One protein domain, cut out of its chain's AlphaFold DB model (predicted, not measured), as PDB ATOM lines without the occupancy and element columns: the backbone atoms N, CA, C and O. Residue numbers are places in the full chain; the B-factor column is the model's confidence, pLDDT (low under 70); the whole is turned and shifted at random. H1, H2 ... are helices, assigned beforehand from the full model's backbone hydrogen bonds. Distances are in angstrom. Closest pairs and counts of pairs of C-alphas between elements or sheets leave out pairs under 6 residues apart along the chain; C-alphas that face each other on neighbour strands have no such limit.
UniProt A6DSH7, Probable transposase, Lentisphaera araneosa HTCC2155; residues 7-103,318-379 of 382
ATOM      1  N   THR A   7       7.295  14.884 108.159       36.66
ATOM      2  CA  THR A   7       8.009  15.297 106.940       36.66
ATOM      3  C   THR A   7       8.098  16.822 106.836       36.66
ATOM      4  O   THR A   7       9.182  17.346 106.595       36.66
ATOM      5  N   GLU A   8       7.012  17.544 107.131       44.78
ATOM      6  CA  GLU A   8       6.987  19.015 107.203       44.78
ATOM      7  C   GLU A   8       7.858  19.537 108.359       44.78
ATOM      8  O   GLU A   8       8.623  20.483 108.182       44.78
ATOM      9  N   GLU A   9       7.835  18.884 109.528       41.31
ATOM     10  CA  GLU A   9       8.728  19.220 110.652       41.31
ATOM     11  C   GLU A   9      10.211  19.000 110.318       41.31
ATOM     12  O   GLU A   9      11.064  19.802 110.703       41.31
ATOM     13  N   ARG A  10      10.540  17.926 109.591       41.56
ATOM     14  CA  ARG A  10      11.912  17.630 109.156       41.56
ATOM     15  C   ARG A  10      12.401  18.623 108.094       41.56
ATOM     16  O   ARG A  10      13.571  19.000 108.135       41.56
ATOM     17  N   ASN A  11      11.515  19.096 107.216       48.66
ATOM     18  CA  ASN A  11      11.812  20.163 106.256       48.66
ATOM     19  C   ASN A  11      11.993  21.520 106.959       48.66
ATOM     20  O   ASN A  11      12.943  22.237 106.665       48.66
ATOM     21  N   LEU A  12      11.181  21.836 107.973       46.91
ATOM     22  CA  LEU A  12      11.318  23.067 108.763       46.91
ATOM     23  C   LEU A  12      12.575  23.091 109.645       46.91
ATOM     24  O   LEU A  12      13.195  24.144 109.791       46.91
ATOM     25  N   LYS A  13      12.987  21.945 110.208       50.75
ATOM     26  CA  LYS A  13      14.248  21.828 110.967       50.75
ATOM     27  C   LYS A  13      15.470  22.143 110.109       50.75
ATOM     28  O   LYS A  13      16.396  22.776 110.603       50.75
ATOM     29  N   ARG A  14      15.442  21.765 108.826       53.88
ATOM     30  CA  ARG A  14      16.513  22.046 107.859       53.88
ATOM     31  C   ARG A  14      16.725  23.544 107.621       53.88
ATOM     32  O   ARG A  14      17.820  23.963 107.272       53.88
ATOM     33  N   TRP A  15      15.685  24.341 107.852       57.56
ATOM     34  CA  TRP A  15      15.699  25.782 107.636       57.56
ATOM     35  C   TRP A  15      15.893  26.593 108.915       57.56
ATOM     36  O   TRP A  15      16.021  27.811 108.853       57.56
ATOM     37  N   CYS A  16      15.980  25.961 110.088       76.69
ATOM     38  CA  CYS A  16      16.171  26.679 111.343       76.69
ATOM     39  C   CYS A  16      17.659  26.947 111.628       76.69
ATOM     40  O   CYS A  16      18.210  26.472 112.620       76.69
ATOM     41  N   LEU A  17      18.300  27.741 110.760       85.06
ATOM     42  CA  LEU A  17      19.735  28.066 110.813       85.06
ATOM     43  C   LEU A  17      20.199  28.526 112.200       85.06
ATOM     44  O   LEU A  17      21.275  28.153 112.653       85.06
ATOM     45  N   VAL A  18      19.381  29.313 112.903       89.69
ATOM     46  CA  VAL A  18      19.720  29.787 114.251       89.69
ATOM     47  C   VAL A  18      19.717  28.641 115.268       89.69
ATOM     48  O   VAL A  18      20.605  28.579 116.110       89.69
ATOM     49  N   GLN A  19      18.764  27.709 115.192       88.38
ATOM     50  CA  GLN A  19      18.709  26.569 116.114       88.38
ATOM     51  C   GLN A  19      19.823  25.566 115.830       88.38
ATOM     52  O   GLN A  19      20.508  25.137 116.751       88.38
ATOM     53  N   GLU A  20      20.081  25.271 114.557       90.75
ATOM     54  CA  GLU A  20      21.207  24.422 114.172       90.75
ATOM     55  C   GLU A  20      22.548  25.032 114.628       90.75
ATOM     56  O   GLU A  20      23.424  24.325 115.133       90.75
ATOM     57  N   PHE A  21      22.704  26.353 114.505       94.12
ATOM     58  CA  PHE A  21      23.867  27.059 115.032       94.12
ATOM     59  C   PHE A  21      23.981  26.888 116.547       94.12
ATOM     60  O   PHE A  21      25.054  26.547 117.044       94.12
ATOM     61  N   ARG A  22      22.873  27.070 117.278       93.75
ATOM     62  CA  ARG A  22      22.837  26.903 118.735       93.75
ATOM     63  C   ARG A  22      23.230  25.494 119.157       93.75
ATOM     64  O   ARG A  22      24.035  25.344 120.071       93.75
ATOM     65  N   GLU A  23      22.724  24.465 118.485       93.25
ATOM     66  CA  GLU A  23      23.076  23.068 118.764       93.25
ATOM     67  C   GLU A  23      24.571  22.795 118.546       93.25
ATOM     68  O   GLU A  23      25.211  22.125 119.360       93.25
ATOM     69  N   LYS A  24      25.148  23.324 117.459       94.06
ATOM     70  CA  LYS A  24      26.581  23.172 117.161       94.06
ATOM     71  C   LYS A  24      27.451  23.936 118.157       94.06
ATOM     72  O   LYS A  24      28.443  23.379 118.619       94.06
ATOM     73  N   LEU A  25      27.073  25.168 118.500       94.94
ATOM     74  CA  LEU A  25      27.810  26.003 119.446       94.94
ATOM     75  C   LEU A  25      27.729  25.456 120.871       94.94
ATOM     76  O   LEU A  25      28.743  25.429 121.551       94.94
ATOM     77  N   THR A  26      26.575  24.946 121.308       94.75
ATOM     78  CA  THR A  26      26.416  24.364 122.655       94.75
ATOM     79  C   THR A  26      27.459  23.279 122.921       94.75
ATOM     80  O   THR A  26      28.115  23.314 123.954       94.75
ATOM     81  N   LYS A  27      27.677  22.382 121.951       93.00
ATOM     82  CA  LYS A  27      28.691  21.320 122.046       93.00
ATOM     83  C   LYS A  27      30.119  21.857 122.094       93.00
ATOM     84  O   LYS A  27      30.996  21.215 122.651       93.00
ATOM     85  N   GLU A  28      30.374  22.994 121.455       92.75
ATOM     86  CA  GLU A  28      31.695  23.626 121.484       92.75
ATOM     87  C   GLU A  28      31.953  24.327 122.824       92.75
ATOM     88  O   GLU A  28      33.065  24.305 123.340       92.75
ATOM     89  N   LEU A  29      30.901  24.880 123.432       92.62
ATOM     90  CA  LEU A  29      30.969  25.564 124.720       92.62
ATOM     91  C   LEU A  29      31.053  24.612 125.929       92.62
ATOM     92  O   LEU A  29      31.218  25.082 127.049       92.62
ATOM     93  N   GLU A  30      30.993  23.290 125.762       89.50
ATOM     94  CA  GLU A  30      31.163  22.350 126.887       89.50
ATOM     95  C   GLU A  30      32.561  22.440 127.531       89.50
ATOM     96  O   GLU A  30      32.712  22.184 128.725       89.50
ATOM     97  N   HIS A  31      33.577  22.845 126.761       81.06
ATOM     98  CA  HIS A  31      34.979  22.870 127.197       81.06
ATOM     99  C   HIS A  31      35.679  24.213 126.953       81.06
ATOM    100  O   HIS A  31      36.910  24.277 126.952       81.06
ATOM    101  N   HIS A  32      34.920  25.287 126.723       88.00
ATOM    102  CA  HIS A  32      35.516  26.590 126.437       88.00
ATOM    103  C   HIS A  32      36.137  27.249 127.680       88.00
ATOM    104  O   HIS A  32      35.677  27.015 128.805       88.00
ATOM    105  N   PRO A  33      37.159  28.105 127.497       86.25
ATOM    106  CA  PRO A  33      37.646  28.976 128.558       86.25
ATOM    107  C   PRO A  33      36.539  29.941 128.993       86.25
ATOM    108  O   PRO A  33      36.080  30.745 128.187       86.25
ATOM    109  N   ARG A  34      36.139  29.881 130.266       89.44
ATOM    110  CA  ARG A  34      35.100  30.754 130.829       89.44
ATOM    111  C   ARG A  34      35.713  31.939 131.556       89.44
ATOM    112  O   ARG A  34      36.589  31.771 132.407       89.44
ATOM    113  N   HIS A  35      35.231  33.139 131.261       92.56
ATOM    114  CA  HIS A  35      35.539  34.329 132.048       92.56
ATOM    115  C   HIS A  35      34.739  34.304 133.367       92.56
ATOM    116  O   HIS A  35      33.559  33.957 133.336       92.56
ATOM    117  N   PRO A  36      35.285  34.738 134.524       92.25
ATOM    118  CA  PRO A  36      34.571  34.681 135.811       92.25
ATOM    119  C   PRO A  36      33.183  35.340 135.799       92.25
ATOM    120  O   PRO A  36      32.245  34.864 136.429       92.25
ATOM    121  N   SER A  37      33.030  36.427 135.036       92.88
ATOM    122  CA  SER A  37      31.741  37.110 134.868       92.88
ATOM    123  C   SER A  37      30.663  36.269 134.177       92.88
ATOM    124  O   SER A  37      29.500  36.661 134.227       92.88
ATOM    125  N   GLU A  38      31.007  35.175 133.495       92.75
ATOM    126  CA  GLU A  38      30.034  34.251 132.891       92.75
ATOM    127  C   GLU A  38      29.269  33.447 133.936       92.75
ATOM    128  O   GLU A  38      28.116  33.087 133.700       92.75
ATOM    129  N   ASP A  39      29.891  33.222 135.093       90.38
ATOM    130  CA  ASP A  39      29.327  32.469 136.213       90.38
ATOM    131  C   ASP A  39      28.608  33.376 137.227       90.38
ATOM    132  O   ASP A  39      28.054  32.895 138.215       90.38
ATOM    133  N   ASP A  40      28.582  34.695 136.990       92.12
ATOM    134  CA  ASP A  40      27.856  35.637 137.842       92.12
ATOM    135  C   ASP A  40      26.340  35.380 137.739       92.12
ATOM    136  O   ASP A  40      25.764  35.549 136.658       92.12
ATOM    137  N   PRO A  41      25.644  35.057 138.846       91.38
ATOM    138  CA  PRO A  41      24.210  34.757 138.829       91.38
ATOM    139  C   PRO A  41      23.339  35.948 138.392       91.38
ATOM    140  O   PRO A  41      22.164  35.779 138.068       91.38
ATOM    141  N   ARG A  42      23.888  37.170 138.384       91.19
ATOM    142  CA  ARG A  42      23.206  38.380 137.907       91.19
ATOM    143  C   ARG A  42      23.268  38.516 136.386       91.19
ATOM    144  O   ARG A  42      22.476  39.278 135.822       91.19
ATOM    145  N   ARG A  43      24.186  37.813 135.707       92.19
ATOM    146  CA  ARG A  43      24.277  37.819 134.243       92.19
ATOM    147  C   ARG A  43      23.088  37.067 133.659       92.19
ATOM    148  O   ARG A  43      22.895  35.885 133.899       92.19
ATOM    149  N   LYS A  44      22.319  37.774 132.831       92.38
ATOM    150  CA  LYS A  44      21.164  37.212 132.108       92.38
ATOM    151  C   LYS A  44      21.450  36.896 130.643       92.38
ATOM    152  O   LYS A  44      20.704  36.154 130.020       92.38
ATOM    153  N   LEU A  45      22.480  37.520 130.072       95.19
ATOM    154  CA  LEU A  45      22.903  37.280 128.697       95.19
ATOM    155  C   LEU A  45      24.025  36.253 128.714       95.19
ATOM    156  O   LEU A  45      25.096  36.567 129.222       95.19
ATOM    157  N   HIS A  46      23.794  35.078 128.140       94.38
ATOM    158  CA  HIS A  46      24.794  34.016 128.035       94.38
ATOM    159  C   HIS A  46      25.386  33.943 126.627       94.38
ATOM    160  O   HIS A  46      24.820  34.484 125.672       94.38
ATOM    161  N   TYR A  47      26.522  33.253 126.495       95.38
ATOM    162  CA  TYR A  47      27.285  33.236 125.251       95.38
ATOM    163  C   TYR A  47      26.441  32.731 124.069       95.38
ATOM    164  O   TYR A  47      26.346  33.386 123.027       95.38
ATOM    165  N   LEU A  48      25.721  31.625 124.264       94.56
ATOM    166  CA  LEU A  48      24.853  31.054 123.239       94.56
ATOM    167  C   LEU A  48      23.853  32.079 122.678       94.56
ATOM    168  O   LEU A  48      23.669  32.159 121.465       94.56
ATOM    169  N   ASP A  49      23.244  32.895 123.538       95.38
ATOM    170  CA  ASP A  49      22.286  33.924 123.134       95.38
ATOM    171  C   ASP A  49      22.967  35.106 122.447       95.38
ATOM    172  O   ASP A  49      22.458  35.604 121.445       95.38
ATOM    173  N   TYR A  50      24.140  35.521 122.929       96.75
ATOM    174  CA  TYR A  50      24.916  36.600 122.317       96.75
ATOM    175  C   TYR A  50      25.343  36.260 120.884       96.75
ATOM    176  O   TYR A  50      25.067  37.021 119.953       96.75
ATOM    177  N   ALA A  51      25.949  35.088 120.681       96.62
ATOM    178  CA  ALA A  51      26.384  34.642 119.362       96.62
ATOM    179  C   ALA A  51      25.189  34.393 118.422       96.62
ATOM    180  O   ALA A  51      25.223  34.786 117.254       96.62
ATOM    181  N   SER A  52      24.093  33.820 118.939       95.62
ATOM    182  CA  SER A  52      22.856  33.616 118.166       95.62
ATOM    183  C   SER A  52      22.233  34.933 117.718       95.62
ATOM    184  O   SER A  52      21.796  35.049 116.575       95.62
ATOM    185  N   ALA A  53      22.217  35.940 118.595       95.69
ATOM    186  CA  ALA A  53      21.713  37.272 118.289       95.69
ATOM    187  C   ALA A  53      22.527  37.940 117.173       95.69
ATOM    188  O   ALA A  53      21.951  38.543 116.268       95.69
ATOM    189  N   ILE A  54      23.857  37.794 117.195       96.06
ATOM    190  CA  ILE A  54      24.729  38.295 116.127       96.06
ATOM    191  C   ILE A  54      24.442  37.570 114.810       96.06
ATOM    192  O   ILE A  54      24.199  38.228 113.797       96.06
ATOM    193  N   LEU A  55      24.407  36.236 114.814       94.88
ATOM    194  CA  LEU A  55      24.116  35.442 113.618       94.88
ATOM    195  C   LEU A  55      22.732  35.764 113.038       94.88
ATOM    196  O   LEU A  55      22.584  35.884 111.824       94.88
ATOM    197  N   PHE A  56      21.730  35.989 113.888       93.38
ATOM    198  CA  PHE A  56      20.387  36.386 113.471       93.38
ATOM    199  C   PHE A  56      20.372  37.679 112.644       93.38
ATOM    200  O   PHE A  56      19.579  37.790 111.710       93.38
ATOM    201  N   THR A  57      21.279  38.630 112.905       93.94
ATOM    202  CA  THR A  57      21.362  39.863 112.097       93.94
ATOM    203  C   THR A  57      21.752  39.619 110.638       93.94
ATOM    204  O   THR A  57      21.374  40.411 109.780       93.94
ATOM    205  N   LEU A  58      22.451  38.521 110.331       92.62
ATOM    206  CA  LEU A  58      22.847  38.162 108.960       92.62
ATOM    207  C   LEU A  58      21.654  37.675 108.127       92.62
ATOM    208  O   LEU A  58      21.630  37.804 106.905       92.62
ATOM    209  N   PHE A  59      20.648  37.130 108.804       89.62
ATOM    210  CA  PHE A  59      19.464  36.538 108.191       89.62
ATOM    211  C   PHE A  59      18.221  37.417 108.290       89.62
ATOM    212  O   PHE A  59      17.206  37.119 107.666       89.62
ATOM    213  N   ASN A  60      18.283  38.498 109.067       91.00
ATOM    214  CA  ASN A  60      17.166  39.405 109.251       91.00
ATOM    215  C   ASN A  60      17.417  40.733 108.516       91.00
ATOM    216  O   ASN A  60      18.206  41.556 108.988       91.00
ATOM    217  N   PRO A  61      16.717  41.009 107.401       90.00
ATOM    218  CA  PRO A  61      16.944  42.225 106.628       90.00
ATOM    219  C   PRO A  61      16.467  43.491 107.352       90.00
ATOM    220  O   PRO A  61      16.904  44.580 106.981       90.00
ATOM    221  N   VAL A  62      15.624  43.382 108.384       91.88
ATOM    222  CA  VAL A  62      15.117  44.520 109.170       91.88
ATOM    223  C   VAL A  62      16.188  45.046 110.132       91.88
ATOM    224  O   VAL A  62      16.275  46.249 110.382       91.88
ATOM    225  N   LEU A  63      17.055  44.171 110.650       91.81
ATOM    226  CA  LEU A  63      18.064  44.536 111.645       91.81
ATOM    227  C   LEU A  63      19.284  45.192 110.998       91.81
ATOM    228  O   LEU A  63      20.074  44.553 110.311       91.81
ATOM    229  N   LYS A  64      19.462  46.496 111.241       89.50
ATOM    230  CA  LYS A  64      20.577  47.286 110.678       89.50
ATOM    231  C   LYS A  64      21.573  47.817 111.713       89.50
ATOM    232  O   LYS A  64      22.540  48.471 111.316       89.50
ATOM    233  N   SER A  65      21.331  47.599 113.008       92.25
ATOM    234  CA  SER A  65      22.147  48.136 114.103       92.25
ATOM    235  C   SER A  65      22.037  47.298 115.381       92.25
ATOM    236  O   SER A  65      21.058  46.578 115.576       92.25
ATOM    237  N   MET A  66      23.007  47.463 116.288       93.94
ATOM    238  CA  MET A  66      22.991  46.846 117.622       93.94
ATOM    239  C   MET A  66      21.767  47.284 118.446       93.94
ATOM    240  O   MET A  66      21.132  46.457 119.096       93.94
ATOM    241  N   ARG A  67      21.362  48.562 118.352       95.44
ATOM    242  CA  ARG A  67      20.140  49.061 119.008       95.44
ATOM    243  C   ARG A  67      18.885  48.368 118.480       95.44
ATOM    244  O   ARG A  67      18.034  47.981 119.272       95.44
ATOM    245  N   GLY A  68      18.795  48.181 117.161       95.94
ATOM    246  CA  GLY A  68      17.696  47.447 116.536       95.94
ATOM    247  C   GLY A  68      17.651  45.984 116.978       95.94
ATOM    248  O   GLY A  68      16.579  45.479 117.287       95.94
ATOM    249  N   LEU A  69      18.812  45.325 117.080       95.75
ATOM    250  CA  LEU A  69      18.916  43.960 117.604       95.75
ATOM    251  C   LEU A  69      18.420  43.868 119.056       95.75
ATOM    252  O   LEU A  69      17.615  42.996 119.372       95.75
ATOM    253  N   CYS A  70      18.852  44.785 119.926       96.50
ATOM    254  CA  CYS A  70      18.412  44.810 121.322       96.50
ATOM    255  C   CYS A  70      16.900  45.062 121.436       96.50
ATOM    256  O   CYS A  70      16.230  44.367 122.193       96.50
ATOM    257  N   ALA A  71      16.336  45.975 120.640       96.75
ATOM    258  CA  ALA A  71      14.888  46.190 120.596       96.75
ATOM    259  C   ALA A  71      14.132  44.939 120.107       96.75
ATOM    260  O   ALA A  71      13.134  44.539 120.697       96.75
ATOM    261  N   ALA A  72      14.638  44.266 119.068       95.12
ATOM    262  CA  ALA A  72      14.030  43.041 118.556       95.12
ATOM    263  C   ALA A  72      14.077  41.881 119.562       95.12
ATOM    264  O   ALA A  72      13.174  41.049 119.555       95.12
ATOM    265  N   SER A  73      15.069  41.844 120.460       95.88
ATOM    266  CA  SER A  73      15.153  40.834 121.528       95.88
ATOM    267  C   SER A  73      14.002  40.900 122.546       95.88
ATOM    268  O   SER A  73      13.832  39.981 123.343       95.88
ATOM    269  N   GLU A  74      13.185  41.959 122.534       95.56
ATOM    270  CA  GLU A  74      11.971  42.057 123.356       95.56
ATOM    271  C   GLU A  74      10.779  41.302 122.745       95.56
ATOM    272  O   GLU A  74       9.807  40.997 123.437       95.56
ATOM    273  N   LEU A  75      10.841  40.972 121.451       93.62
ATOM    274  CA  LEU A  75       9.774  40.256 120.764       93.62
ATOM    275  C   LEU A  75       9.754  38.788 121.199       93.62
ATOM    276  O   LEU A  75      10.752  38.081 121.062       93.62
ATOM    277  N   LYS A  76       8.581  38.288 121.608       91.06
ATOM    278  CA  LYS A  76       8.393  36.887 122.039       91.06
ATOM    279  C   LYS A  76       8.943  35.875 121.028       91.06
ATOM    280  O   LYS A  76       9.636  34.943 121.405       91.06
ATOM    281  N   LYS A  77       8.712  36.103 119.731       87.69
ATOM    282  CA  LYS A  77       9.207  35.223 118.658       87.69
ATOM    283  C   LYS A  77      10.726  35.229 118.510       87.69
ATOM    284  O   LYS A  77      11.305  34.204 118.170       87.69
ATOM    285  N   VAL A  78      11.373  36.365 118.767       90.75
ATOM    286  CA  VAL A  78      12.840  36.427 118.797       90.75
ATOM    287  C   VAL A  78      13.350  35.686 120.029       90.75
ATOM    288  O   VAL A  78      14.316  34.939 119.919       90.75
ATOM    289  N   GLN A  79      12.660  35.798 121.165       91.44
ATOM    290  CA  GLN A  79      13.053  35.077 122.373       91.44
ATOM    291  C   GLN A  79      12.899  33.551 122.239       91.44
ATOM    292  O   GLN A  79      13.761  32.782 122.647       91.44
ATOM    293  N   GLU A  80      11.830  33.101 121.581       86.50
ATOM    294  CA  GLU A  80      11.585  31.679 121.312       86.50
ATOM    295  C   GLU A  80      12.654  31.046 120.406       86.50
ATOM    296  O   GLU A  80      12.958  29.862 120.541       86.50
ATOM    297  N   HIS A  81      13.208  31.809 119.457       84.12
ATOM    298  CA  HIS A  81      14.022  31.240 118.378       84.12
ATOM    299  C   HIS A  81      15.488  31.675 118.365       84.12
ATOM    300  O   HIS A  81      16.293  30.990 117.731       84.12
ATOM    301  N   VAL A  82      15.842  32.780 119.023       89.12
ATOM    302  CA  VAL A  82      17.167  33.407 118.916       89.12
ATOM    303  C   VAL A  82      17.844  33.569 120.273       89.12
ATOM    304  O   VAL A  82      19.026  33.252 120.381       89.12
ATOM    305  N   THR A  83      17.134  34.052 121.298       90.69
ATOM    306  CA  THR A  83      17.736  34.455 122.584       90.69
ATOM    307  C   THR A  83      16.840  34.106 123.770       90.69
ATOM    308  O   THR A  83      15.688  34.502 123.772       90.69
ATOM    309  N   LEU A  84      17.343  33.498 124.843       83.56
ATOM    310  CA  LEU A  84      16.506  33.116 126.000       83.56
ATOM    311  C   LEU A  84      15.880  34.291 126.790       83.56
ATOM    312  O   LEU A  84      15.073  34.064 127.690       83.56
ATOM    313  N   GLY A  85      16.201  35.546 126.465       88.94
ATOM    314  CA  GLY A  85      15.567  36.718 127.062       88.94
ATOM    315  C   GLY A  85      15.945  38.033 126.383       88.94
ATOM    316  O   GLY A  85      16.658  38.058 125.379       88.94
ATOM    317  N   LYS A  86      15.468  39.141 126.961       94.44
ATOM    318  CA  LYS A  86      15.801  40.503 126.522       94.44
ATOM    319  C   LYS A  86      17.299  40.775 126.667       94.44
ATOM    320  O   LYS A  86      17.886  40.558 127.726       94.44
ATOM    321  N   ILE A  87      17.870  41.386 125.637       96.25
ATOM    322  CA  ILE A  87      19.237  41.888 125.605       96.25
ATOM    323  C   ILE A  87      19.213  43.407 125.788       96.25
ATOM    324  O   ILE A  87      18.652  44.143 124.977       96.25
ATOM    325  N   SER A  88      19.838  43.898 126.857       96.19
ATOM    326  CA  SER A  88      20.052  45.336 127.046       96.19
ATOM    327  C   SER A  88      21.283  45.823 126.268       96.19
ATOM    328  O   SER A  88      22.213  45.052 126.022       96.19
ATOM    329  N   LEU A  89      21.334  47.122 125.950       96.31
ATOM    330  CA  LEU A  89      22.504  47.734 125.301       96.31
ATOM    331  C   LEU A  89      23.779  47.540 126.135       96.31
ATOM    332  O   LEU A  89      24.826  47.202 125.587       96.31
ATOM    333  N   GLY A  90      23.673  47.718 127.457       96.00
ATOM    334  CA  GLY A  90      24.787  47.541 128.387       96.00
ATOM    335  C   GLY A  90      25.299  46.103 128.391       96.00
ATOM    336  O   GLY A  90      26.481  45.883 128.162       96.00
ATOM    337  N   SER A  91      24.402  45.120 128.536       95.31
ATOM    338  CA  SER A  91      24.789  43.702 128.512       95.31
ATOM    339  C   SER A  91      25.401  43.276 127.176       95.31
ATOM    340  O   SER A  91      26.367  42.523 127.171       95.31
ATOM    341  N   PHE A  92      24.887  43.767 126.040       96.38
ATOM    342  CA  PHE A  92      25.474  43.464 124.727       96.38
ATOM    343  C   PHE A  92      26.875  44.074 124.578       96.38
ATOM    344  O   PHE A  92      27.789  43.426 124.071       96.38
ATOM    345  N   SER A  93      27.046  45.322 125.023       95.38
ATOM    346  CA  SER A  93      28.335  46.018 124.985       95.38
ATOM    347  C   SER A  93      29.355  45.424 125.951       95.38
ATOM    348  O   SER A  93      30.547  45.553 125.717       95.38
ATOM    349  N   GLU A  94      28.920  44.808 127.040       96.00
ATOM    350  CA  GLU A  94      29.798  44.172 128.019       96.00
ATOM    351  C   GLU A  94      30.202  42.758 127.569       96.00
ATOM    352  O   GLU A  94      31.372  42.397 127.649       96.00
ATOM    353  N   ALA A  95      29.276  42.010 126.956       96.44
ATOM    354  CA  ALA A  95      29.494  40.660 126.429       96.44
ATOM    355  C   ALA A  95      30.708  40.520 125.494       96.44
ATOM    356  O   ALA A  95      31.380  39.491 125.511       96.44
ATOM    357  N   GLN A  96      31.034  41.556 124.717       95.69
ATOM    358  CA  GLN A  96      32.191  41.540 123.813       95.69
ATOM    359  C   GLN A  96      33.553  41.432 124.532       95.69
ATOM    360  O   GLN A  96      34.554  41.127 123.887       95.69
ATOM    361  N   HIS A  97      33.598  41.702 125.840       95.31
ATOM    362  CA  HIS A  97      34.784  41.568 126.691       95.31
ATOM    363  C   HIS A  97      34.759  40.304 127.558       95.31
ATOM    364  O   HIS A  97      35.749  40.013 128.220       95.31
ATOM    365  N   VAL A  98      33.635  39.586 127.568       95.38
ATOM    366  CA  VAL A  98      33.405  38.433 128.443       95.38
ATOM    367  C   VAL A  98      33.550  37.131 127.668       95.38
ATOM    368  O   VAL A  98      34.307  36.267 128.086       95.38
ATOM    369  N   PHE A  99      32.851  36.995 126.540       95.81
ATOM    370  CA  PHE A  99      32.809  35.740 125.788       95.81
ATOM    371  C   PHE A  99      34.026  35.577 124.885       95.81
ATOM    372  O   PHE A  99      34.436  36.542 124.246       95.81
ATOM    373  N   ASP A 100      34.591  34.378 124.777       93.94
ATOM    374  CA  ASP A 100      35.820  34.148 124.015       93.94
ATOM    375  C   ASP A 100      35.552  33.944 122.516       93.94
ATOM    376  O   ASP A 100      34.776  33.082 122.119       93.94
ATOM    377  N   ALA A 101      36.226  34.672 121.625       96.50
ATOM    378  CA  ALA A 101      36.065  34.438 120.184       96.50
ATOM    379  C   ALA A 101      36.629  33.082 119.703       96.50
ATOM    380  O   ALA A 101      36.231  32.589 118.644       96.50
ATOM    381  N   THR A 102      37.560  32.488 120.454       95.31
ATOM    382  CA  THR A 102      38.323  31.298 120.054       95.31
ATOM    383  C   THR A 102      37.437  30.065 119.883       95.31
ATOM    384  O   THR A 102      37.621  29.319 118.924       95.31
ATOM    385  N   SER A 103      36.414  29.893 120.717       95.56
ATOM    386  CA  SER A 103      35.440  28.803 120.578       95.56
ATOM    387  C   SER A 103      34.725  28.826 119.225       95.56
ATOM    388  O   SER A 103      34.553  27.795 118.577       95.56
ATOM    389  N   CYS A 318      27.478  40.784 106.128       92.75
ATOM    390  CA  CYS A 318      28.513  41.030 107.130       92.75
ATOM    391  C   CYS A 318      29.396  42.216 106.701       92.75
ATOM    392  O   CYS A 318      30.531  42.049 106.281       92.75
ATOM    393  N   ARG A 319      28.861  43.440 106.724       89.50
ATOM    394  CA  ARG A 319      29.630  44.672 106.447       89.50
ATOM    395  C   ARG A 319      29.687  45.601 107.654       89.50
ATOM    396  O   ARG A 319      30.689  46.281 107.847       89.50
ATOM    397  N   LYS A 320      28.610  45.657 108.439       89.69
ATOM    398  CA  LYS A 320      28.483  46.546 109.596       89.69
ATOM    399  C   LYS A 320      28.893  45.811 110.862       89.69
ATOM    400  O   LYS A 320      28.313  44.775 111.171       89.69
ATOM    401  N   LEU A 321      29.850  46.364 111.595       94.00
ATOM    402  CA  LEU A 321      30.275  45.830 112.884       94.00
ATOM    403  C   LEU A 321      29.292  46.257 113.981       94.00
ATOM    404  O   LEU A 321      28.895  47.420 114.049       94.00
ATOM    405  N   LEU A 322      28.873  45.301 114.809       93.81
ATOM    406  CA  LEU A 322      27.995  45.505 115.965       93.81
ATOM    407  C   LEU A 322      28.787  45.732 117.256       93.81
ATOM    408  O   LEU A 322      28.237  46.261 118.221       93.81
ATOM    409  N   ALA A 323      30.053  45.318 117.260       92.88
ATOM    410  CA  ALA A 323      30.980  45.412 118.375       92.88
ATOM    411  C   ALA A 323      32.185  46.289 118.009       92.88
ATOM    412  O   ALA A 323      32.517  46.462 116.835       92.88
ATOM    413  N   GLU A 324      32.838  46.831 119.034       93.81
ATOM    414  CA  GLU A 324      33.974  47.747 118.888       93.81
ATOM    415  C   GLU A 324      35.273  47.156 119.429       93.81
ATOM    416  O   GLU A 324      36.343  47.563 118.995       93.81
ATOM    417  N   SER A 325      35.217  46.182 120.335       96.00
ATOM    418  CA  SER A 325      36.396  45.454 120.810       96.00
ATOM    419  C   SER A 325      36.924  44.478 119.754       96.00
ATOM    420  O   SER A 325      36.168  43.959 118.931       96.00
ATOM    421  N   SER A 326      38.226  44.180 119.810       96.44
ATOM    422  CA  SER A 326      38.853  43.194 118.916       96.44
ATOM    423  C   SER A 326      38.179  41.827 119.015       96.44
ATOM    424  O   SER A 326      37.828  41.225 118.000       96.44
ATOM    425  N   ASN A 327      37.894  41.398 120.243       96.69
ATOM    426  CA  ASN A 327      37.229  40.136 120.521       96.69
ATOM    427  C   ASN A 327      35.770  40.111 120.023       96.69
ATOM    428  O   ASN A 327      35.375  39.173 119.338       96.69
ATOM    429  N   GLY A 328      34.981  41.165 120.254       97.00
ATOM    430  CA  GLY A 328      33.610  41.246 119.736       97.00
ATOM    431  C   GLY A 328      33.530  41.255 118.208       97.00
ATOM    432  O   GLY A 328      32.658  40.607 117.626       97.00
ATOM    433  N   VAL A 329      34.461  41.949 117.541       97.44
ATOM    434  CA  VAL A 329      34.575  41.893 116.075       97.44
ATOM    435  C   VAL A 329      34.921  40.476 115.621       97.44
ATOM    436  O   VAL A 329      34.315  39.987 114.668       97.44
ATOM    437  N   ALA A 330      35.834  39.792 116.312       98.12
ATOM    438  CA  ALA A 330      36.176  38.406 116.013       98.12
ATOM    439  C   ALA A 330      34.966  37.463 116.173       98.12
ATOM    440  O   ALA A 330      34.667  36.722 115.238       98.12
ATOM    441  N   ILE A 331      34.199  37.561 117.268       97.94
ATOM    442  CA  ILE A 331      32.944  36.807 117.471       97.94
ATOM    443  C   ILE A 331      31.990  37.005 116.291       97.94
ATOM    444  O   ILE A 331      31.441  36.037 115.758       97.94
ATOM    445  N   GLN A 332      31.806  38.251 115.847       97.75
ATOM    446  CA  GLN A 332      30.935  38.545 114.716       97.75
ATOM    447  C   GLN A 332      31.450  37.938 113.405       97.75
ATOM    448  O   GLN A 332      30.662  37.363 112.650       97.75
ATOM    449  N   MET A 333      32.752  38.041 113.134       98.06
ATOM    450  CA  MET A 333      33.351  37.470 111.927       98.06
ATOM    451  C   MET A 333      33.245  35.947 111.916       98.06
ATOM    452  O   MET A 333      32.801  35.385 110.916       98.06
ATOM    453  N   TYR A 334      33.569  35.276 113.022       98.44
ATOM    454  CA  TYR A 334      33.440  33.825 113.113       98.44
ATOM    455  C   TYR A 334      31.981  33.374 113.014       98.44
ATOM    456  O   TYR A 334      31.695  32.431 112.280       98.44
ATOM    457  N   SER A 335      31.038  34.099 113.626       97.81
ATOM    458  CA  SER A 335      29.600  33.835 113.456       97.81
ATOM    459  C   SER A 335      29.171  33.926 111.985       97.81
ATOM    460  O   SER A 335      28.417  33.082 111.503       97.81
ATOM    461  N   ALA A 336      29.694  34.905 111.237       97.62
ATOM    462  CA  ALA A 336      29.427  35.038 109.807       97.62
ATOM    463  C   ALA A 336      30.059  33.917 108.967       97.62
ATOM    464  O   ALA A 336      29.432  33.438 108.022       97.62
ATOM    465  N   LEU A 337      31.267  33.461 109.310       98.25
ATOM    466  CA  LEU A 337      31.899  32.317 108.646       98.25
ATOM    467  C   LEU A 337      31.152  31.008 108.929       98.25
ATOM    468  O   LEU A 337      30.963  30.212 108.013       98.25
ATOM    469  N   ILE A 338      30.660  30.806 110.154       97.69
ATOM    470  CA  ILE A 338      29.829  29.647 110.507       97.69
ATOM    471  C   ILE A 338      28.515  29.680 109.724       97.69
ATOM    472  O   ILE A 338      28.157  28.682 109.102       97.69
ATOM    473  N   ALA A 339      27.839  30.831 109.672       95.94
ATOM    474  CA  ALA A 339      26.645  31.014 108.850       95.94
ATOM    475  C   ALA A 339      26.921  30.698 107.368       95.94
ATOM    476  O   ALA A 339      26.135  30.003 106.727       95.94
ATOM    477  N   ALA A 340      28.061  31.147 106.832       95.69
ATOM    478  CA  ALA A 340      28.477  30.839 105.466       95.69
ATOM    479  C   ALA A 340      28.695  29.335 105.237       95.69
ATOM    480  O   ALA A 340      28.252  28.808 104.218       95.69
ATOM    481  N   ILE A 341      29.342  28.642 106.180       94.75
ATOM    482  CA  ILE A 341      29.556  27.190 106.123       94.75
ATOM    483  C   ILE A 341      28.221  26.442 106.169       94.75
ATOM    484  O   ILE A 341      28.008  25.547 105.360       94.75
ATOM    485  N   MET A 342      27.309  26.826 107.063       92.25
ATOM    486  CA  MET A 342      25.986  26.202 107.179       92.25
ATOM    487  C   MET A 342      25.160  26.384 105.904       92.25
ATOM    488  O   MET A 342      24.568  25.432 105.406       92.25
ATOM    489  N   LEU A 343      25.175  27.584 105.317       89.69
ATOM    490  CA  LEU A 343      24.560  27.819 104.010       89.69
ATOM    491  C   LEU A 343      25.233  26.985 102.913       89.69
ATOM    492  O   LEU A 343      24.562  26.448 102.042       89.69
ATOM    493  N   PHE A 344      26.553  26.836 102.931       87.06
ATOM    494  CA  PHE A 344      27.215  25.987 101.947       87.06
ATOM    495  C   PHE A 344      26.817  24.510 102.096       87.06
ATOM    496  O   PHE A 344      26.536  23.863 101.092       87.06
ATOM    497  N   ASP A 345      26.747  23.997 103.323       84.12
ATOM    498  CA  ASP A 345      26.337  22.620 103.628       84.12
ATOM    499  C   ASP A 345      24.894  22.342 103.176       84.12
ATOM    500  O   ASP A 345      24.599  21.323 102.551       84.12
ATOM    501  N   LEU A 346      23.996  23.305 103.391       81.19
ATOM    502  CA  LEU A 346      22.592  23.192 103.007       81.19
ATOM    503  C   LEU A 346      22.368  23.256 101.489       81.19
ATOM    504  O   LEU A 346      21.551  22.501 100.956       81.19
ATOM    505  N   PHE A 347      23.078  24.145 100.787       79.44
ATOM    506  CA  PHE A 347      22.822  24.449  99.373       79.44
ATOM    507  C   PHE A 347      23.826  23.780  98.417       79.44
ATOM    508  O   PHE A 347      23.628  23.790  97.201       79.44
ATOM    509  N   GLY A 348      24.936  23.236  98.927       79.31
ATOM    510  CA  GLY A 348      26.078  22.732  98.145       79.31
ATOM    511  C   GLY A 348      26.891  23.824  97.428       79.31
ATOM    512  O   GLY A 348      27.869  23.542  96.726       79.31
ATOM    513  N   LYS A 349      26.474  25.085  97.560       83.38
ATOM    514  CA  LYS A 349      27.127  26.275  97.015       83.38
ATOM    515  C   LYS A 349      26.726  27.507  97.812       83.38
ATOM    516  O   LYS A 349      25.781  27.485  98.588       83.38
ATOM    517  N   LYS A 350      27.442  28.606  97.587       88.31
ATOM    518  CA  LYS A 350      27.075  29.918  98.126       88.31
ATOM    519  C   LYS A 350      25.745  30.374  97.499       88.31
ATOM    520  O   LYS A 350      25.687  30.419  96.267       88.31
ATOM    521  N   PRO A 351      24.721  30.728  98.294       90.38
ATOM    522  CA  PRO A 351      23.470  31.268  97.768       90.38
ATOM    523  C   PRO A 351      23.680  32.538  96.937       90.38
ATOM    524  O   PRO A 351      24.510  33.386  97.273       90.38
ATOM    525  N   THR A 352      22.917  32.708  95.861       92.00
ATOM    526  CA  THR A 352      22.865  33.982  95.126       92.00
ATOM    527  C   THR A 352      22.133  35.054  95.940       92.00
ATOM    528  O   THR A 352      21.511  34.759  96.960       92.00
ATOM    529  N   LEU A 353      22.153  36.309  95.477       92.31
ATOM    530  CA  LEU A 353      21.380  37.380  96.117       92.31
ATOM    531  C   LEU A 353      19.880  37.040  96.199       92.31
ATOM    532  O   LEU A 353      19.290  37.186  97.262       92.31
ATOM    533  N   ARG A 354      19.291  36.521  95.114       92.12
ATOM    534  CA  ARG A 354      17.863  36.156  95.067       92.12
ATOM    535  C   ARG A 354      17.533  35.003  96.014       92.12
ATOM    536  O   ARG A 354      16.487  35.005  96.648       92.12
ATOM    537  N   GLN A 355      18.452  34.050  96.165       90.38
ATOM    538  CA  GLN A 355      18.292  32.962  97.133       90.38
ATOM    539  C   GLN A 355      18.395  33.468  98.572       90.38
ATOM    540  O   GLN A 355      17.598  33.063  99.409       90.38
ATOM    541  N   MET A 356      19.322  34.385  98.864       92.62
ATOM    542  CA  MET A 356      19.386  35.015 100.186       92.62
ATOM    543  C   MET A 356      18.114  35.797 100.517       92.62
ATOM    544  O   MET A 356      17.620  35.686 101.634       92.62
ATOM    545  N   GLU A 357      17.558  36.550  99.568       93.00
ATOM    546  CA  GLU A 357      16.272  37.234  99.756       93.00
ATOM    547  C   GLU A 357      15.136  36.236 100.006       93.00
ATOM    548  O   GLU A 357      14.323  36.463 100.896       93.00
ATOM    549  N   MET A 358      15.102  35.103  99.295       91.44
ATOM    550  CA  MET A 358      14.099  34.061  99.535       91.44
ATOM    551  C   MET A 358      14.210  33.464 100.946       91.44
ATOM    552  O   MET A 358      13.204  33.329 101.637       91.44
ATOM    553  N   ILE A 359      15.429  33.190 101.427       89.62
ATOM    554  CA  ILE A 359      15.666  32.762 102.820       89.62
ATOM    555  C   ILE A 359      15.135  33.816 103.803       89.62
ATOM    556  O   ILE A 359      14.505  33.483 104.807       89.62
ATOM    557  N   GLN A 360      15.362  35.098 103.516       91.44
ATOM    558  CA  GLN A 360      14.881  36.197 104.352       91.44
ATOM    559  C   GLN A 360      13.350  36.303 104.337       91.44
ATOM    560  O   GLN A 360      12.749  36.458 105.400       91.44
ATOM    561  N   PHE A 361      12.700  36.178 103.177       91.94
ATOM    562  CA  PHE A 361      11.238  36.150 103.075       91.94
ATOM    563  C   PHE A 361      10.641  34.965 103.828       91.94
ATOM    564  O   PHE A 361       9.668  35.139 104.563       91.94
ATOM    565  N   PHE A 362      11.264  33.791 103.728       87.81
ATOM    566  CA  PHE A 362      10.877  32.617 104.498       87.81
ATOM    567  C   PHE A 362      10.959  32.879 106.013       87.81
ATOM    568  O   PHE A 362      10.005  32.615 106.751       87.81
ATOM    569  N   PHE A 363      12.046  33.492 106.494       84.56
ATOM    570  CA  PHE A 363      12.182  33.857 107.912       84.56
ATOM    571  C   PHE A 363      11.194  34.917 108.384       84.56
ATOM    572  O   PHE A 363      10.751  34.868 109.533       84.56
ATOM    573  N   LEU A 364      10.799  35.832 107.502       87.19
ATOM    574  CA  LEU A 364       9.742  36.805 107.770       87.19
ATOM    575  C   LEU A 364       8.327  36.223 107.611       87.19
ATOM    576  O   LEU A 364       7.361  36.940 107.859       87.19
ATOM    577  N   ARG A 365       8.197  34.933 107.264       87.38
ATOM    578  CA  ARG A 365       6.926  34.226 107.014       87.38
ATOM    579  C   ARG A 365       6.145  34.745 105.799       87.38
ATOM    580  O   ARG A 365       4.937  34.547 105.730       87.38
ATOM    581  N   TYR A 366       6.834  35.377 104.850       90.31
ATOM    582  CA  TYR A 366       6.268  35.796 103.565       90.31
ATOM    583  C   TYR A 366       6.408  34.746 102.460       90.31
ATOM    584  O   TYR A 366       5.711  34.864 101.461       90.31
ATOM    585  N   ALA A 367       7.281  33.751 102.636       89.44
ATOM    586  CA  ALA A 367       7.437  32.624 101.716       89.44
ATOM    587  C   ALA A 367       7.199  31.292 102.441       89.44
ATOM    588  O   ALA A 367       7.522  31.163 103.630       89.44
ATOM    589  N   SER A 368       6.647  30.308 101.731       87.69
ATOM    590  CA  SER A 368       6.496  28.937 102.221       87.69
ATOM    591  C   SER A 368       7.808  28.145 102.110       87.69
ATOM    592  O   SER A 368       8.799  28.609 101.542       87.69
ATOM    593  N   VAL A 369       7.841  26.941 102.693       83.81
ATOM    594  CA  VAL A 369       9.004  26.045 102.556       83.81
ATOM    595  C   VAL A 369       9.143  25.568 101.109       83.81
ATOM    596  O   VAL A 369      10.255  25.490 100.605       83.81
ATOM    597  N   GLU A 370       8.024  25.294 100.440       86.62
ATOM    598  CA  GLU A 370       7.972  24.833  99.051       86.62
ATOM    599  C   GLU A 370       8.533  25.894  98.096       86.62
ATOM    600  O   GLU A 370       9.394  25.587  97.279       86.62
ATOM    601  N   GLU A 371       8.136  27.163  98.262       88.81
ATOM    602  CA  GLU A 371       8.668  28.281  97.468       88.81
ATOM    603  C   GLU A 371      10.180  28.469  97.668       88.81
ATOM    604  O   GLU A 371      10.917  28.762  96.719       88.81
ATOM    605  N   LEU A 372      10.662  28.280  98.902       84.94
ATOM    606  CA  LEU A 372      12.089  28.316  99.206       84.94
ATOM    607  C   LEU A 372      12.826  27.143  98.545       84.94
ATOM    608  O   LEU A 372      13.854  27.363  97.902       84.94
ATOM    609  N   ASP A 373      12.307  25.922  98.667       84.00
ATOM    610  CA  ASP A 373      12.904  24.725  98.070       84.00
ATOM    611  C   ASP A 373      12.962  24.833  96.533       84.00
ATOM    612  O   ASP A 373      13.999  24.518  95.934       84.00
ATOM    613  N   ASP A 374      11.924  25.374  95.891       85.56
ATOM    614  CA  ASP A 374      11.879  25.610  94.444       85.56
ATOM    615  C   ASP A 374      12.932  26.631  93.992       85.56
ATOM    616  O   ASP A 374      13.700  26.378  93.053       85.56
ATOM    617  N   ALA A 375      13.050  27.759  94.702       82.69
ATOM    618  CA  ALA A 375      14.068  28.779  94.429       82.69
ATOM    619  C   ALA A 375      15.505  28.231  94.556       82.69
ATOM    620  O   ALA A 375      16.463  28.743  93.957       82.69
ATOM    621  N   ILE A 376      15.684  27.172  95.342       77.38
ATOM    622  CA  ILE A 376      16.971  26.505  95.532       77.38
ATOM    623  C   ILE A 376      17.224  25.484  94.431       77.38
ATOM    624  O   ILE A 376      18.326  25.451  93.863       77.38
ATOM    625  N   ALA A 377      16.211  24.677  94.110       75.00
ATOM    626  CA  ALA A 377      16.272  23.615  93.117       75.00
ATOM    627  C   ALA A 377      16.574  24.146  91.710       75.00
ATOM    628  O   ALA A 377      17.433  23.578  91.027       75.00
ATOM    629  N   GLN A 378      15.984  25.282  91.320       63.72
ATOM    630  CA  GLN A 378      16.238  25.944  90.029       63.72
ATOM    631  C   GLN A 378      17.724  26.270  89.795       63.72
ATOM    632  O   GLN A 378      18.170  26.428  88.663       63.72
ATOM    633  N   SER A 379      18.536  26.320  90.855       53.22
ATOM    634  CA  SER A 379      19.964  26.597  90.743       53.22
ATOM    635  C   SER A 379      20.835  25.362  90.484       53.22
ATOM    636  O   SER A 379      22.015  25.537  90.197       53.22
TER     637      SER A 379
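This is residues 7 to 103 and 318 to 379 of the 382 residues of the protein "Probable transposase" of Lentisphaera araneosa HTCC2155 (UniProt A6DSH7). What shape do these atoms make? The longest helix, H7, crosses a core helix, H3, while H2 runs alongside H3 and the short helices H4, H5 and H6 lie round its other sides. The helical hairpin of H8 and H9 makes one end of the long axis, with H1 off to a side near H9, and the unnamed stretch of residues 32 to 46 lies at the other end. What is it built of? The printed part has 159 residues with nine named helices, H1 to H9 in chain order, and no named strand: the class is all helix. How large is it? It is compact, with a radius of gyration of the C-alphas of 15.9 A, yet elongated, spanning 49 by 31 by 30 A.

What does the longest helix meet? With residues 331 to 339 alone, H7, residues 326 to 347, touches the hub H3, residues 47 to 59, at a steep tilt of 60 degrees; the closest C-alphas, of Leu 55 and Ser 335, are 5.7 A apart. H2, residues 17 to 31, touches H7 with residues 17 to 21 alone, closest at the C-alphas of Leu 17 and Met 342, 7.5 A. What else is round the hub? H2 and H3 form a helical hairpin at a shallow tilt of 28 degrees, with C-alphas 18 and 52 closest at 6.3 A. H6, residues 89 to 95, only just touches H3, with 3 pairs of C-alphas within 8 A, and touches H4, residues 66 to 72, closest at C-alphas 70 and 89, 6.4 A; H5, residues 76 to 81, and H3 are near each other. What lies beyond? H8, residues 353 to 363, only just touches H3, at its residue 59 alone with 3 pairs, and forms a hairpin with H9, residues 369 to 379, at 12 degrees; H1, residues 7 to 14, is close to H9 but not clearly touching, with C-alphas 12 and 369 closest at 7.3 A. How complete are the backbones? Every O i to N i+4 pair is within hydrogen-bond range in H1, H4, H5, H6, H7 and H8, against 9 of 11 in H2, 7 of 9 in H3 and 6 of 7 in H9.

Where are the long helices? H7 spans 31.5 A from C-alpha 326 at (38.853, 43.194, 118.916), H2 23.0 A and H3 19.1 A. Where does the printed part begin and end? H1 begins at C-alpha 7, (8.009, 15.297, 106.940), and H9 ends at C-alpha 379, (19.964, 26.597, 90.743).

Is anything missing? Residues 104 to 317 are not printed, and C-alphas 103 and 318 are 19.5 A apart across the cut. Which link is long? H2 to H3, with 15 residues. Where is confidence low? Residues 7 to 15 and 378 to 379 have pLDDT under 70.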